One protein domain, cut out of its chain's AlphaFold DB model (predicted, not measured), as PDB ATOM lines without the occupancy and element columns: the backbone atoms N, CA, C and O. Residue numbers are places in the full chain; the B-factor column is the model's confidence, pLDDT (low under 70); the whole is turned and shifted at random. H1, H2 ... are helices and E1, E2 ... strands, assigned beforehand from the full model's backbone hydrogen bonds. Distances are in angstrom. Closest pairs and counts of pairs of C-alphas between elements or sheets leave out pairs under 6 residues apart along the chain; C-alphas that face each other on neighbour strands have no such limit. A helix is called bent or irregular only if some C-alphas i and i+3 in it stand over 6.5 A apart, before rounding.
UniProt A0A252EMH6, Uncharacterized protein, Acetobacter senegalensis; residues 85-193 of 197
ATOM      1  N   ILE A  85     -79.213-180.144-143.376       93.25
ATOM      2  CA  ILE A  85     -80.300-179.878-142.434       93.25
ATOM      3  C   ILE A  85     -79.856-178.768-141.482       93.25
ATOM      4  O   ILE A  85     -78.753-178.805-140.932       93.25
ATOM      5  N   ASP A  86     -80.709-177.756-141.311       89.62
ATOM      6  CA  ASP A  86     -80.436-176.660-140.389       89.62
ATOM      7  C   ASP A  86     -80.534-177.120-138.932       89.62
ATOM      8  O   ASP A  86     -81.296-178.017-138.577       89.62
ATOM      9  N   HIS A  87     -79.797-176.442-138.062       86.94
ATOM     10  CA  HIS A  87     -79.821-176.676-136.627       86.94
ATOM     11  C   HIS A  87     -81.221-176.557-135.990       86.94
ATOM     12  O   HIS A  87     -81.471-177.196-134.968       86.94
ATOM     13  N   LEU A  88     -82.129-175.756-136.562       87.38
ATOM     14  CA  LEU A  88     -83.521-175.656-136.111       87.38
ATOM     15  C   LEU A  88     -84.353-176.879-136.497       87.38
ATOM     16  O   LEU A  88     -85.241-177.246-135.739       87.38
ATOM     17  N   ASP A  89     -84.029-177.523-137.614       92.75
ATOM     18  CA  ASP A  89     -84.775-178.651-138.176       92.75
ATOM     19  C   ASP A  89     -84.167-180.011-137.806       92.75
ATOM     20  O   ASP A  89     -84.749-181.051-138.099       92.75
ATOM     21  N   ILE A  90     -83.006-180.036-137.138       93.56
ATOM     22  CA  ILE A  90     -82.269-181.278-136.863       93.56
ATOM     23  C   ILE A  90     -83.080-182.309-136.072       93.56
ATOM     24  O   ILE A  90     -82.835-183.501-136.203       93.56
ATOM     25  N   TYR A  91     -84.070-181.887-135.281       93.62
ATOM     26  CA  TYR A  91     -84.926-182.813-134.536       93.62
ATOM     27  C   TYR A  91     -85.732-183.750-135.457       93.62
ATOM     28  O   TYR A  91     -86.092-184.848-135.039       93.62
ATOM     29  N   LYS A  92     -85.978-183.355-136.714       96.12
ATOM     30  CA  LYS A  92     -86.726-184.143-137.703       96.12
ATOM     31  C   LYS A  92     -86.080-185.495-137.998       96.12
ATOM     32  O   LYS A  92     -86.783-186.456-138.279       96.12
ATOM     33  N   ILE A  93     -84.757-185.622-137.853       97.06
ATOM     34  CA  ILE A  93     -84.054-186.886-138.139       97.06
ATOM     35  C   ILE A  93     -84.468-188.036-137.206       97.06
ATOM     36  O   ILE A  93     -84.207-189.197-137.521       97.06
ATOM     37  N   PHE A  94     -85.071-187.710-136.058       97.38
ATOM     38  CA  PHE A  94     -85.535-188.656-135.045       97.38
ATOM     39  C   PHE A  94     -86.999-189.073-135.228       97.38
ATOM     40  O   PHE A  94     -87.435-190.005-134.558       97.38
ATOM     41  N   LEU A  95     -87.752-188.393-136.096       97.06
ATOM     42  CA  LEU A  95     -89.186-188.603-136.287       97.06
ATOM     43  C   LEU A  95     -89.430-189.498-137.516       97.06
ATOM     44  O   LEU A  95     -88.973-189.147-138.611       97.06
ATOM     45  N   PRO A  96     -90.106-190.654-137.376       97.44
ATOM     46  CA  PRO A  96     -90.442-191.523-138.507       97.44
ATOM     47  C   PRO A  96     -91.214-190.811-139.627       97.44
ATOM     48  O   PRO A  96     -90.922-191.015-140.805       97.44
ATOM     49  N   GLU A  97     -92.147-189.930-139.279       96.94
ATOM     50  CA  GLU A  97     -92.986-189.171-140.209       96.94
ATOM     51  C   GLU A  97     -92.214-188.116-141.020       96.94
ATOM     52  O   GLU A  97     -92.641-187.725-142.102       96.94
ATOM     53  N   GLU A  98     -91.037-187.700-140.551       97.81
ATOM     54  CA  GLU A  98     -90.164-186.728-141.225       97.81
ATOM     55  C   GLU A  98     -89.056-187.401-142.053       97.81
ATOM     56  O   GLU A  98     -88.174-186.735-142.610       97.81
ATOM     57  N   LYS A  99     -89.070-188.737-142.138       97.94
ATOM     58  CA  LYS A  99     -88.021-189.511-142.808       97.94
ATOM     59  C   LYS A  99     -87.827-189.087-144.261       97.94
ATOM     60  O   LYS A  99     -86.691-188.869-144.678       97.94
ATOM     61  N   GLU A 100     -88.916-188.983-145.017       98.19
ATOM     62  CA  GLU A 100     -88.880-188.637-146.443       98.19
ATOM     63  C   GLU A 100     -88.324-187.225-146.655       98.19
ATOM     64  O   GLU A 100     -87.389-187.041-147.431       98.19
ATOM     65  N   TRP A 101     -88.774-186.260-145.845       97.94
ATOM     66  CA  TRP A 101     -88.225-184.904-145.850       97.94
ATOM     67  C   TRP A 101     -86.707-184.909-145.625       97.94
ATOM     68  O   TRP A 101     -85.966-184.250-146.359       97.94
ATOM     69  N   CYS A 102     -86.217-185.684-144.653       98.06
ATOM     70  CA  CYS A 102     -84.783-185.791-144.387       98.06
ATOM     71  C   CYS A 102     -84.029-186.423-145.565       98.06
ATOM     72  O   CYS A 102     -82.944-185.956-145.918       98.06
ATOM     73  N   MET A 103     -84.589-187.464-146.188       97.38
ATOM     74  CA  MET A 103     -84.001-188.108-147.367       97.38
ATOM     75  C   MET A 103     -83.850-187.120-148.524       97.38
ATOM     76  O   MET A 103     -82.762-187.017-149.090       97.38
ATOM     77  N   ASP A 104     -84.883-186.336-148.815       97.12
ATOM     78  CA  ASP A 104     -84.849-185.344-149.891       97.12
ATOM     79  C   ASP A 104     -83.769-184.287-149.649       97.12
ATOM     80  O   ASP A 104     -82.945-184.009-150.529       97.12
ATOM     81  N   HIS A 105     -83.707-183.755-148.424       95.50
ATOM     82  CA  HIS A 105     -82.764-182.697-148.047       95.50
ATOM     83  C   HIS A 105     -81.310-183.172-148.014       95.50
ATOM     84  O   HIS A 105     -80.397-182.368-148.188       95.50
ATOM     85  N   THR A 106     -81.083-184.470-147.817       96.50
ATOM     86  CA  THR A 106     -79.743-185.066-147.724       96.50
ATOM     87  C   THR A 106     -79.317-185.829-148.977       96.50
ATOM     88  O   THR A 106     -78.173-186.272-149.052       96.50
ATOM     89  N   SER A 107     -80.188-185.952-149.981       94.69
ATOM     90  CA  SER A 107     -79.987-186.795-151.170       94.69
ATOM     91  C   SER A 107     -78.691-186.521-151.945       94.69
ATOM     92  O   SER A 107     -78.125-187.432-152.542       94.69
ATOM     93  N   GLN A 108     -78.207-185.275-151.927       93.12
ATOM     94  CA  GLN A 108     -76.965-184.834-152.586       93.12
ATOM     95  C   GLN A 108     -75.853-184.465-151.587       93.12
ATOM     96  O   GLN A 108     -74.893-183.778-151.934       93.12
ATOM     97  N   SER A 109     -75.999-184.865-150.325       94.44
ATOM     98  CA  SER A 109     -75.079-184.511-149.243       94.44
ATOM     99  C   SER A 109     -74.128-185.651-148.925       94.44
ATOM    100  O   SER A 109     -74.487-186.823-148.990       94.44
ATOM    101  N   VAL A 110     -72.908-185.308-148.526       94.06
ATOM    102  CA  VAL A 110     -71.891-186.283-148.113       94.06
ATOM    103  C   VAL A 110     -71.822-186.439-146.603       94.06
ATOM    104  O   VAL A 110     -71.306-187.448-146.128       94.06
ATOM    105  N   ALA A 111     -72.340-185.473-145.844       92.88
ATOM    106  CA  ALA A 111     -72.344-185.513-144.391       92.88
ATOM    107  C   ALA A 111     -73.612-184.894-143.791       92.88
ATOM    108  O   ALA A 111     -74.319-184.119-144.434       92.88
ATOM    109  N   LEU A 112     -73.863-185.248-142.534       92.81
ATOM    110  CA  LEU A 112     -74.908-184.713-141.678       92.81
ATOM    111  C   LEU A 112     -74.285-184.261-140.356       92.81
ATOM    112  O   LEU A 112     -73.679-185.060-139.636       92.81
ATOM    113  N   HIS A 113     -74.462-182.985-140.021       91.56
ATOM    114  CA  HIS A 113     -74.109-182.451-138.708       91.56
ATOM    115  C   HIS A 113     -75.247-182.703-137.725       91.56
ATOM    116  O   HIS A 113     -76.385-182.320-137.971       91.56
ATOM    117  N   LEU A 114     -74.939-183.359-136.610       91.31
ATOM    118  CA  LEU A 114     -75.911-183.740-135.589       91.31
ATOM    119  C   LEU A 114     -76.060-182.694-134.485       91.31
ATOM    120  O   LEU A 114     -76.932-182.845-133.636       91.31
ATOM    121  N   PHE A 115     -75.224-181.651-134.477       88.56
ATOM    122  CA  PHE A 115     -75.252-180.572-133.491       88.56
ATOM    123  C   PHE A 115     -75.300-181.110-132.052       88.56
ATOM    124  O   PHE A 115     -76.307-180.991-131.349       88.56
ATOM    125  N   ASN A 116     -74.203-181.710-131.578       89.31
ATOM    126  CA  ASN A 116     -74.148-182.422-130.294       89.31
ATOM    127  C   ASN A 116     -74.708-181.617-129.094       89.31
ATOM    128  O   ASN A 116     -75.300-182.196-128.177       89.31
ATOM    129  N   ASN A 117     -74.550-180.289-129.116       86.75
ATOM    130  CA  ASN A 117     -75.101-179.342-128.144       86.75
ATOM    131  C   ASN A 117     -76.635-179.219-128.197       86.75
ATOM    132  O   ASN A 117     -77.258-179.025-127.155       86.75
ATOM    133  N   ILE A 118     -77.241-179.308-129.379       88.75
ATOM    134  CA  ILE A 118     -78.696-179.294-129.566       88.75
ATOM    135  C   ILE A 118     -79.285-180.621-129.110       88.75
ATOM    136  O   ILE A 118     -80.238-180.604-128.338       88.75
ATOM    137  N   LEU A 119     -78.661-181.754-129.449       90.75
ATOM    138  CA  LEU A 119     -79.109-183.065-128.958       90.75
ATOM    139  C   LEU A 119     -79.149-183.128-127.425       90.75
ATOM    140  O   LEU A 119     -80.113-183.625-126.844       90.75
ATOM    141  N   ASN A 120     -78.141-182.548-126.762       90.06
ATOM    142  CA  ASN A 120     -78.132-182.426-125.301       90.06
ATOM    143  C   ASN A 120     -79.308-181.583-124.776       90.06
ATOM    144  O   ASN A 120     -79.854-181.889-123.722       90.06
ATOM    145  N   LYS A 121     -79.707-180.518-125.487       89.12
ATOM    146  CA  LYS A 121     -80.838-179.655-125.094       89.12
ATOM    147  C   LYS A 121     -82.195-180.311-125.337       89.12
ATOM    148  O   LYS A 121     -83.107-180.108-124.532       89.12
ATOM    149  N   ILE A 122     -82.322-181.077-126.421       91.19
ATOM    150  CA  ILE A 122     -83.496-181.911-126.698       91.19
ATOM    151  C   ILE A 122     -83.719-182.860-125.512       91.19
ATOM    152  O   ILE A 122     -84.840-182.964-125.016       91.19
ATOM    153  N   GLY A 123     -82.633-183.418-124.968       91.38
ATOM    154  CA  GLY A 123     -82.671-184.435-123.915       91.38
ATOM    155  C   GLY A 123     -82.565-185.849-124.484       91.38
ATOM    156  O   GLY A 123     -83.003-186.800-123.848       91.38
ATOM    157  N   TYR A 124     -82.009-185.978-125.691       92.31
ATOM    158  CA  TYR A 124     -81.785-187.259-126.345       92.31
ATOM    159  C   TYR A 124     -80.678-188.043-125.630       92.31
ATOM    160  O   TYR A 124     -79.546-187.557-125.507       92.31
ATOM    161  N   TRP A 125     -80.990-189.258-125.176       93.44
ATOM    162  CA  TRP A 125     -80.007-190.155-124.583       93.44
ATOM    163  C   TRP A 125     -79.256-190.897-125.686       93.44
ATOM    164  O   TRP A 125     -79.802-191.740-126.387       93.44
ATOM    165  N   LYS A 126     -77.973-190.567-125.832       92.00
ATOM    166  CA  LYS A 126     -77.122-191.008-126.949       92.00
ATOM    167  C   LYS A 126     -76.703-192.477-126.900       92.00
ATOM    168  O   LYS A 126     -76.113-192.937-127.870       92.00
ATOM    169  N   ASP A 127     -77.019-193.176-125.813       95.00
ATOM    170  CA  ASP A 127     -76.785-194.616-125.667       95.00
ATOM    171  C   ASP A 127     -77.989-195.439-126.156       95.00
ATOM    172  O   ASP A 127     -77.903-196.660-126.242       95.00
ATOM    173  N   ILE A 128     -79.104-194.782-126.499       96.50
ATOM    174  CA  ILE A 128     -80.320-195.404-127.024       96.50
ATOM    175  C   ILE A 128     -80.507-194.971-128.478       96.50
ATOM    176  O   ILE A 128     -80.489-193.781-128.798       96.50
ATOM    177  N   SER A 129     -80.691-195.937-129.372       96.50
ATOM    178  CA  SER A 129     -80.908-195.701-130.795       96.50
ATOM    179  C   SER A 129     -82.170-194.857-131.017       96.50
ATOM    180  O   SER A 129     -83.146-195.015-130.274       96.50
ATOM    181  N   PRO A 130     -82.197-193.971-132.032       96.75
ATOM    182  CA  PRO A 130     -83.433-193.309-132.451       96.75
ATOM    183  C   PRO A 130     -84.524-194.337-132.817       96.75
ATOM    184  O   PRO A 130     -84.189-195.496-133.073       96.75
ATOM    185  N   PRO A 131     -85.805-193.929-132.860       98.00
ATOM    186  CA  PRO A 131     -86.904-194.840-133.164       98.00
ATOM    187  C   PRO A 131     -86.757-195.550-134.506       98.00
ATOM    188  O   PRO A 131     -86.243-194.968-135.470       98.00
ATOM    189  N   GLU A 132     -87.234-196.793-134.574       97.56
ATOM    190  CA  GLU A 132     -87.312-197.534-135.832       97.56
ATOM    191  C   GLU A 132     -88.092-196.731-136.879       97.56
ATOM    192  O   GLU A 132     -89.025-195.993-136.587       97.56
ATOM    193  N   GLY A 133     -87.661-196.818-138.134       97.44
ATOM    194  CA  GLY A 133     -88.279-196.058-139.222       97.44
ATOM    195  C   GLY A 133     -87.820-194.601-139.339       97.44
ATOM    196  O   GLY A 133     -87.877-194.079-140.452       97.44
ATOM    197  N   SER A 134     -87.276-193.976-138.288       98.25
ATOM    198  CA  SER A 134     -86.691-192.628-138.381       98.25
ATOM    199  C   SER A 134     -85.506-192.559-139.357       98.25
ATOM    200  O   SER A 134     -84.850-193.561-139.670       98.25
ATOM    201  N   TYR A 135     -85.208-191.357-139.858       98.31
ATOM    202  CA  TYR A 135     -84.109-191.157-140.806       98.31
ATOM    203  C   TYR A 135     -82.747-191.532-140.204       98.31
ATOM    204  O   TYR A 135     -81.972-192.259-140.830       98.31
ATOM    205  N   LEU A 136     -82.469-191.093-138.970       97.12
ATOM    206  CA  LEU A 136     -81.213-191.409-138.293       97.12
ATOM    207  C   LEU A 136     -81.085-192.910-138.008       97.12
ATOM    208  O   LEU A 136     -79.999-193.456-138.199       97.12
ATOM    209  N   TYR A 137     -82.177-193.588-137.632       97.62
ATOM    210  CA  TYR A 137     -82.184-195.049-137.496       97.62
ATOM    211  C   TYR A 137     -81.789-195.726-138.808       97.62
ATOM    212  O   TYR A 137     -80.921-196.593-138.825       97.62
ATOM    213  N   GLY A 138     -82.366-195.282-139.930       97.50
ATOM    214  CA  GLY A 138     -82.036-195.803-141.256       97.50
ATOM    215  C   GLY A 138     -80.550-195.668-141.606       97.50
ATOM    216  O   GLY A 138     -79.965-196.613-142.137       97.50
ATOM    217  N   ILE A 139     -79.924-194.530-141.277       96.31
ATOM    218  CA  ILE A 139     -78.477-194.339-141.466       96.31
ATOM    219  C   ILE A 139     -77.688-195.314-140.596       96.31
ATOM    220  O   ILE A 139     -76.831-196.022-141.116       96.31
ATOM    221  N   LEU A 140     -77.976-195.357-139.292       96.00
ATOM    222  CA  LEU A 140     -77.253-196.193-138.332       96.00
ATOM    223  C   LEU A 140     -77.375-197.680-138.673       96.00
ATOM    224  O   LEU A 140     -76.383-198.398-138.620       96.00
ATOM    225  N   ASN A 141     -78.556-198.122-139.101       96.56
ATOM    226  CA  ASN A 141     -78.789-199.488-139.556       96.56
ATOM    227  C   ASN A 141     -77.984-199.817-140.819       96.56
ATOM    228  O   ASN A 141     -77.378-200.877-140.910       96.56
ATOM    229  N   LYS A 142     -77.913-198.888-141.780       94.88
ATOM    230  CA  LYS A 142     -77.136-199.069-143.016       94.88
ATOM    231  C   LYS A 142     -75.633-199.223-142.763       94.88
ATOM    232  O   LYS A 142     -74.963-199.885-143.548       94.88
ATOM    233  N   ILE A 143     -75.107-198.589-141.717       93.44
ATOM    234  CA  ILE A 143     -73.691-198.690-141.327       93.44
ATOM    235  C   ILE A 143     -73.456-199.720-140.212       93.44
ATOM    236  O   ILE A 143     -72.400-199.686-139.589       93.44
ATOM    237  N   GLU A 144     -74.441-200.588-139.941       95.06
ATOM    238  CA  GLU A 144     -74.369-201.657-138.933       95.06
ATOM    239  C   GLU A 144     -74.000-201.142-137.526       95.06
ATOM    240  O   GLU A 144     -73.310-201.796-136.752       95.06
ATOM    241  N   ALA A 145     -74.457-199.932-137.184       94.25
ATOM    242  CA  ALA A 145     -74.137-199.269-135.921       94.25
ATOM    243  C   ALA A 145     -75.226-199.404-134.844       94.25
ATOM    244  O   ALA A 145     -75.038-198.908-133.734       94.25
ATOM    245  N   ILE A 146     -76.364-200.037-135.149       95.94
ATOM    246  CA  ILE A 146     -77.483-200.189-134.201       95.94
ATOM    247  C   ILE A 146     -77.071-201.008-132.970       95.94
ATOM    248  O   ILE A 146     -77.465-200.672-131.855       95.94
ATOM    249  N   ASP A 147     -76.190-201.991-133.142       94.31
ATOM    250  CA  ASP A 147     -75.737-202.866-132.055       94.31
ATOM    251  C   ASP A 147     -74.839-202.158-131.021       94.31
ATOM    252  O   ASP A 147     -74.568-202.704-129.952       94.31
ATOM    253  N   PHE A 148     -74.391-200.925-131.294       94.44
ATOM    254  CA  PHE A 148     -73.677-200.106-130.307       94.44
ATOM    255  C   PHE A 148     -74.605-199.439-129.284       94.44
ATOM    256  O   PHE A 148     -74.118-198.846-128.318       94.44
ATOM    257  N   PHE A 149     -75.922-199.503-129.485       96.56
ATOM    258  CA  PHE A 149     -76.907-198.896-128.600       96.56
ATOM    259  C   PHE A 149     -77.487-199.925-127.623       96.56
ATOM    260  O   PHE A 149     -77.623-201.107-127.919       96.56
ATOM    261  N   GLN A 150     -77.874-199.459-126.438       96.94
ATOM    262  CA  GLN A 150     -78.431-200.291-125.364       96.94
ATOM    263  C   GLN A 150     -79.927-200.596-125.552       96.94
ATOM    264  O   GLN A 150     -80.527-201.309-124.751       96.94
ATOM    265  N   GLY A 151     -80.546-200.026-126.585       96.81
ATOM    266  CA  GLY A 151     -81.957-200.180-126.903       96.81
ATOM    267  C   GLY A 151     -82.385-199.210-127.997       96.81
ATOM    268  O   GLY A 151     -81.568-198.458-128.528       96.81
ATOM    269  N   ILE A 152     -83.681-199.206-128.301       97.75
ATOM    270  CA  ILE A 152     -84.306-198.349-129.312       97.75
ATOM    271  C   ILE A 152     -85.396-197.523-128.629       97.75
ATOM    272  O   ILE A 152     -86.177-198.050-127.835       97.75
ATOM    273  N   TYR A 153     -85.446-196.222-128.914       97.50
ATOM    274  CA  TYR A 153     -86.521-195.363-128.428       97.50
ATOM    275  C   TYR A 153     -87.868-195.775-129.033       97.50
ATOM    276  O   TYR A 153     -87.968-195.851-130.253       97.50
ATOM    277  N   PRO A 154     -88.931-195.944-128.228       97.25
ATOM    278  CA  PRO A 154     -90.282-196.004-128.771       97.25
ATOM    279  C   PRO A 154     -90.673-194.661-129.404       97.25
ATOM    280  O   PRO A 154     -90.387-193.608-128.824       97.25
ATOM    281  N   ASP A 155     -91.385-194.700-130.529       95.75
ATOM    282  CA  ASP A 155     -91.812-193.523-131.303       95.75
ATOM    283  C   ASP A 155     -92.476-192.465-130.409       95.75
ATOM    284  O   ASP A 155     -92.003-191.332-130.313       95.75
ATOM    285  N   TYR A 156     -93.478-192.872-129.620       95.75
ATOM    286  CA  TYR A 156     -94.216-191.974-128.724       95.75
ATOM    287  C   TYR A 156     -93.331-191.300-127.660       95.75
ATOM    288  O   TYR A 156     -93.631-190.198-127.197       95.75
ATOM    289  N   VAL A 157     -92.241-191.943-127.220       96.75
ATOM    290  CA  VAL A 157     -91.303-191.335-126.260       96.75
ATOM    291  C   VAL A 157     -90.513-190.234-126.956       96.75
ATOM    292  O   VAL A 157     -90.366-189.144-126.401       96.75
ATOM    293  N   MET A 158     -90.036-190.501-128.174       96.88
ATOM    294  CA  MET A 158     -89.278-189.530-128.957       96.88
ATOM    295  C   MET A 158     -90.133-188.328-129.356       96.88
ATOM    296  O   MET A 158     -89.710-187.188-129.158       96.88
ATOM    297  N   GLU A 159     -91.358-188.568-129.822       95.31
ATOM    298  CA  GLU A 159     -92.343-187.520-130.103       95.31
ATOM    299  C   GLU A 159     -92.558-186.628-128.879       95.31
ATOM    300  O   GLU A 159     -92.486-185.407-128.978       95.31
ATOM    301  N   ASN A 160     -92.743-187.212-127.691       95.25
ATOM    302  CA  ASN A 160     -92.904-186.440-126.458       95.25
ATOM    303  C   ASN A 160     -91.650-185.634-126.095       95.25
ATOM    304  O   ASN A 160     -91.760-184.484-125.669       95.25
ATOM    305  N   ILE A 161     -90.450-186.196-126.266       95.06
ATOM    306  CA  ILE A 161     -89.186-185.474-126.047       95.06
ATOM    307  C   ILE A 161     -89.098-184.258-126.981       95.06
ATOM    308  O   ILE A 161     -88.775-183.153-126.531       95.06
ATOM    309  N   ILE A 162     -89.422-184.443-128.260       94.12
ATOM    310  CA  ILE A 162     -89.366-183.394-129.282       94.12
ATOM    311  C   ILE A 162     -90.463-182.356-129.068       94.12
ATOM    312  O   ILE A 162     -90.169-181.164-129.083       94.12
ATOM    313  N   ASN A 163     -91.690-182.768-128.760       91.31
ATOM    314  CA  ASN A 163     -92.788-181.868-128.411       91.31
ATOM    315  C   ASN A 163     -92.438-181.025-127.183       91.31
ATOM    316  O   ASN A 163     -92.623-179.812-127.200       91.31
ATOM    317  N   ASN A 164     -91.831-181.620-126.153       90.56
ATOM    318  CA  ASN A 164     -91.342-180.886-124.987       90.56
ATOM    319  C   ASN A 164     -90.191-179.932-125.331       90.56
ATOM    320  O   ASN A 164     -90.064-178.860-124.739       90.56
ATOM    321  N   TYR A 165     -89.302-180.305-126.249       88.94
ATOM    322  CA  TYR A 165     -88.255-179.413-126.744       88.94
ATOM    323  C   TYR A 165     -88.851-178.227-127.513       88.94
ATOM    324  O   TYR A 165     -88.572-177.081-127.161       88.94
ATOM    325  N   ASN A 166     -89.741-178.486-128.467       85.31
ATOM    326  CA  ASN A 166     -90.431-177.472-129.257       85.31
ATOM    327  C   ASN A 166     -91.302-176.571-128.378       85.31
ATOM    328  O   ASN A 166     -91.266-175.358-128.539       85.31
ATOM    329  N   PHE A 167     -91.982-177.122-127.371       82.38
ATOM    330  CA  PHE A 167     -92.713-176.349-126.370       82.38
ATOM    331  C   PHE A 167     -91.788-175.466-125.526       82.38
ATOM    332  O   PHE A 167     -92.122-174.326-125.231       82.38
ATOM    333  N   ARG A 168     -90.583-175.923-125.159       82.38
ATOM    334  CA  ARG A 168     -89.585-175.068-124.479       82.38
ATOM    335  C   ARG A 168     -89.052-173.952-125.385       82.38
ATOM    336  O   ARG A 168     -88.580-172.931-124.873       82.38
ATOM    337  N   LEU A 169     -89.108-174.139-126.704       71.88
ATOM    338  CA  LEU A 169     -88.789-173.111-127.690       71.88
ATOM    339  C   LEU A 169     -89.965-172.141-127.916       71.88
ATOM    340  O   LEU A 169     -89.736-170.937-127.970       71.88
ATOM    341  N   SER A 170     -91.210-172.619-127.993       65.06
ATOM    342  CA  SER A 170     -92.400-171.787-128.246       65.06
ATOM    343  C   SER A 170     -92.973-171.130-126.983       65.06
ATOM    344  O   SER A 170     -93.331-169.959-126.993       65.06
ATOM    345  N   GLY A 171     -92.944-171.814-125.838       51.25
ATOM    346  CA  GLY A 171     -93.375-171.341-124.513       51.25
ATOM    347  C   GLY A 171     -92.541-170.192-123.925       51.25
ATOM    348  O   GLY A 171     -92.724-169.810-122.769       51.25
ATOM    349  N   LYS A 172     -91.634-169.599-124.713       47.56
ATOM    350  CA  LYS A 172     -91.011-168.297-124.439       47.56
ATOM    351  C   LYS A 172     -91.792-167.115-125.030       47.56
ATOM    352  O   LYS A 172     -91.230-166.023-125.102       47.56
ATOM    353  N   ASP A 173     -93.087-167.263-125.294       42.72
ATOM    354  CA  ASP A 173     -93.992-166.118-125.482       42.72
ATOM    355  C   ASP A 173     -94.163-165.246-124.213       42.72
ATOM    356  O   ASP A 173     -94.626-164.113-124.299       42.72
ATOM    357  N   LEU A 174     -93.665-165.678-123.042       43.34
ATOM    358  CA  LEU A 174     -93.477-164.818-121.853       43.34
ATOM    359  C   LEU A 174     -92.029-164.329-121.652       43.34
ATOM    360  O   LEU A 174     -91.705-163.679-120.658       43.34
ATOM    361  N   GLY A 175     -91.119-164.627-122.581       46.22
ATOM    362  CA  GLY A 175     -89.690-164.439-122.348       46.22
ATOM    363  C   GLY A 175     -88.824-164.487-123.597       46.22
ATOM    364  O   GLY A 175     -87.725-165.050-123.542       46.22
ATOM    365  N   PHE A 176     -89.261-163.857-124.692       43.22
ATOM    366  CA  PHE A 176     -88.488-163.684-125.935       43.22
ATOM    367  C   PHE A 176     -87.035-163.238-125.684       43.22
ATOM    368  O   PHE A 176     -86.108-163.658-126.377       43.22
ATOM    369  N   LYS A 177     -86.792-162.469-124.615       41.66
ATOM    370  CA  LYS A 177     -85.455-162.000-124.219       41.66
ATOM    371  C   LYS A 177     -84.468-163.129-123.874       41.66
ATOM    372  O   LYS A 177     -83.266-162.918-124.027       41.66
ATOM    373  N   ASN A 178     -84.927-164.319-123.467       39.16
ATOM    374  CA  ASN A 178     -84.060-165.418-123.014       39.16
ATOM    375  C   ASN A 178     -83.775-166.505-124.071       39.16
ATOM    376  O   ASN A 178     -82.762-167.186-123.942       39.16
ATOM    377  N   ILE A 179     -84.611-166.709-125.104       42.66
ATOM    378  CA  ILE A 179     -84.209-167.499-126.299       42.66
ATOM    379  C   ILE A 179     -83.219-166.691-127.111       42.66
ATOM    380  O   ILE A 179     -82.154-167.211-127.435       42.66
ATOM    381  N   ILE A 180     -83.523-165.408-127.331       43.84
ATOM    382  CA  ILE A 180     -82.603-164.492-127.992       43.84
ATOM    383  C   ILE A 180     -81.279-164.523-127.219       43.84
ATOM    384  O   ILE A 180     -80.293-164.960-127.782       43.84
ATOM    385  N   LYS A 181     -81.237-164.301-125.897       42.25
ATOM    386  CA  LYS A 181     -79.982-164.392-125.111       42.25
ATOM    387  C   LYS A 181     -79.239-165.740-125.106       42.25
ATOM    388  O   LYS A 181     -78.083-165.729-124.699       42.25
ATOM    389  N   GLN A 182     -79.836-166.871-125.500       42.44
ATOM    390  CA  GLN A 182     -79.186-168.200-125.458       42.44
ATOM    391  C   GLN A 182     -78.906-168.825-126.833       42.44
ATOM    392  O   GLN A 182     -78.079-169.735-126.918       42.44
ATOM    393  N   VAL A 183     -79.522-168.313-127.900       45.59
ATOM    394  CA  VAL A 183     -79.217-168.638-129.309       45.59
ATOM    395  C   VAL A 183     -78.303-167.567-129.927       45.59
ATOM    396  O   VAL A 183     -77.412-167.869-130.721       45.59
ATOM    397  N   VAL A 184     -78.398-166.322-129.447       40.81
ATOM    398  CA  VAL A 184     -77.423-165.254-129.713       40.81
ATOM    399  C   VAL A 184     -75.996-165.686-129.328       40.81
ATOM    400  O   VAL A 184     -75.118-165.550-130.154       40.81
ATOM    401  N   PRO A 185     -75.651-166.332-128.205       37.00
ATOM    402  CA  PRO A 185     -74.258-166.678-127.931       37.00
ATOM    403  C   PRO A 185     -73.675-167.758-128.849       37.00
ATOM    404  O   PRO A 185     -72.474-167.954-128.778       37.00
ATOM    405  N   SER A 186     -74.448-168.478-129.669       37.44
ATOM    406  CA  SER A 186     -73.881-169.406-130.666       37.44
ATOM    407  C   SER A 186     -73.855-168.807-132.069       37.44
ATOM    408  O   SER A 186     -72.895-169.039-132.785       37.44
ATOM    409  N   VAL A 187     -74.846-167.985-132.437       43.22
ATOM    410  CA  VAL A 187     -74.923-167.354-133.771       43.22
ATOM    411  C   VAL A 187     -74.403-165.914-133.767       43.22
ATOM    412  O   VAL A 187     -73.710-165.517-134.683       43.22
ATOM    413  N   TYR A 188     -74.626-165.131-132.714       37.81
ATOM    414  CA  TYR A 188     -74.039-163.797-132.481       37.81
ATOM    415  C   TYR A 188     -72.582-163.851-131.995       37.81
ATOM    416  O   TYR A 188     -71.851-162.896-132.247       37.81
ATOM    417  N   ARG A 189     -72.120-164.948-131.354       40.81
ATOM    418  CA  ARG A 189     -70.664-165.192-131.178       40.81
ATOM    419  C   ARG A 189     -69.963-165.404-132.514       40.81
ATOM    420  O   ARG A 189     -68.803-165.031-132.621       40.81
ATOM    421  N   THR A 190     -70.652-165.979-133.494       42.53
ATOM    422  CA  THR A 190     -70.118-166.191-134.844       42.53
ATOM    423  C   THR A 190     -70.377-164.982-135.749       42.53
ATOM    424  O   THR A 190     -69.526-164.631-136.540       42.53
ATOM    425  N   TYR A 191     -71.474-164.240-135.589       39.38
ATOM    426  CA  TYR A 191     -71.846-163.146-136.496       39.38
ATOM    427  C   TYR A 191     -71.332-161.760-136.057       39.38
ATOM    428  O   TYR A 191     -70.833-161.002-136.883       39.38
ATOM    429  N   ARG A 192     -71.364-161.405-134.757       37.72
ATOM    430  CA  ARG A 192     -70.916-160.073-134.278       37.72
ATOM    431  C   ARG A 192     -69.398-159.954-134.067       37.72
ATOM    432  O   ARG A 192     -68.915-158.880-133.722       37.72
ATOM    433  N   HIS A 193     -68.646-161.047-134.226       43.50
ATOM    434  CA  HIS A 193     -67.191-161.082-134.025       43.50
ATOM    435  C   HIS A 193     -66.367-161.172-135.316       43.50
ATOM    436  O   HIS A 193     -65.163-160.950-135.243       43.50
TER     437      HIS A 193
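Overview. This is residues 85 to 193 of the 197 residues of an uncharacterized protein of Acetobacter senegalensis (UniProt A0A252EMH6). One long helix, H5, runs like a beam along one side of a small body of four short helices, H1 to H4, and on past it to a corner, where H6 turns off about perpendicular to H5 and folds back to the body's side of it, running beside the body across a gap. H1 sits in the middle of the body, with H2 and H4 packed on it and H3 nearby on the side opposite H2. You have 109 printed residues here, with six named helices and one short strand in the order H1 H2 E1 H3 H4 H5 H6, and the class is mostly helix. The whole is only just compact, close to loose, with a radius of gyration of the C-alphas of 15.2 A and spans of 42 by 30 by 24 A.

Along the chain. Find C-alpha 155 at (-91.812, -193.523, -131.303); from there H5, residues 155 to 174, runs 30.3 A to C-alpha 174 at (-93.477, -164.818, -121.853). It has a kink of 30 degrees near residue 168 and is irregular, with C-alphas 171 and 174 7.0 A apart. Next comes H6, residues 176 to 191, 19.7 A long, with a kink of 54 degrees near residue 185; it ends at C-alpha 191, (-71.846, -163.146, -136.496). Go back to residues 90 to 94 for H1, 8.3 A, which is neither bent nor irregular, but only just: C-alphas 90 and 93 are 6.0 A apart. H2, residues 96 to 106, spans 15.5 A and is irregular, with C-alphas 97 and 100 7.5 A apart. Then come E1, residues 111 to 113, 6.7 A; H3, residues 116 to 122, 10.0 A; and H4, residues 135 to 142, 10.8 A.

Arrangement. Start at H5: with residues 161 to 165 alone it touches H3, about perpendicular at 85 degrees, closest at the C-alphas of Ile 122 and Tyr 165, 5.4 A. H5 and H6 touch only at the corner, and only just, with 3 pairs of C-alphas within 8 A; the closest, Lys 172 and Ile 179, are 7.1 A apart. H6 is apart from H1, H2, E1, H3 and H4. H1 touches H4, closest at the C-alphas of Ile 93 and Tyr 135, 5.0 A. H1 and H2 touch only at the corner, closest at the C-alphas of Lys 92 and Glu 98, 5.6 A. H2 touches H4, about perpendicular at 77 degrees, closest at the C-alphas of Lys 99 and Tyr 135, 4.7 A. E1 pairs with no named strand. In H3 and H4 every O i to N i+4 pair is within hydrogen-bond range; H2 has 5 of 7, H5 13 of 16, H6 8 of 12, and H1 0 of 1 beside 2 of 2 O i to N i+3 pairs.

Size, cuts and confidence. Look for the two C-alphas farthest apart at Glu 144 and Leu 174, 44.9 A. The printed part has no cut; the links H3 to H4 and H4 to H5 are long, 12 residues each. Residues 173 to 178, of which 176 to 178 belong to H6, stand free. Mean pLDDT of the printed part is 82.7, with residues 170 to 193 under 70.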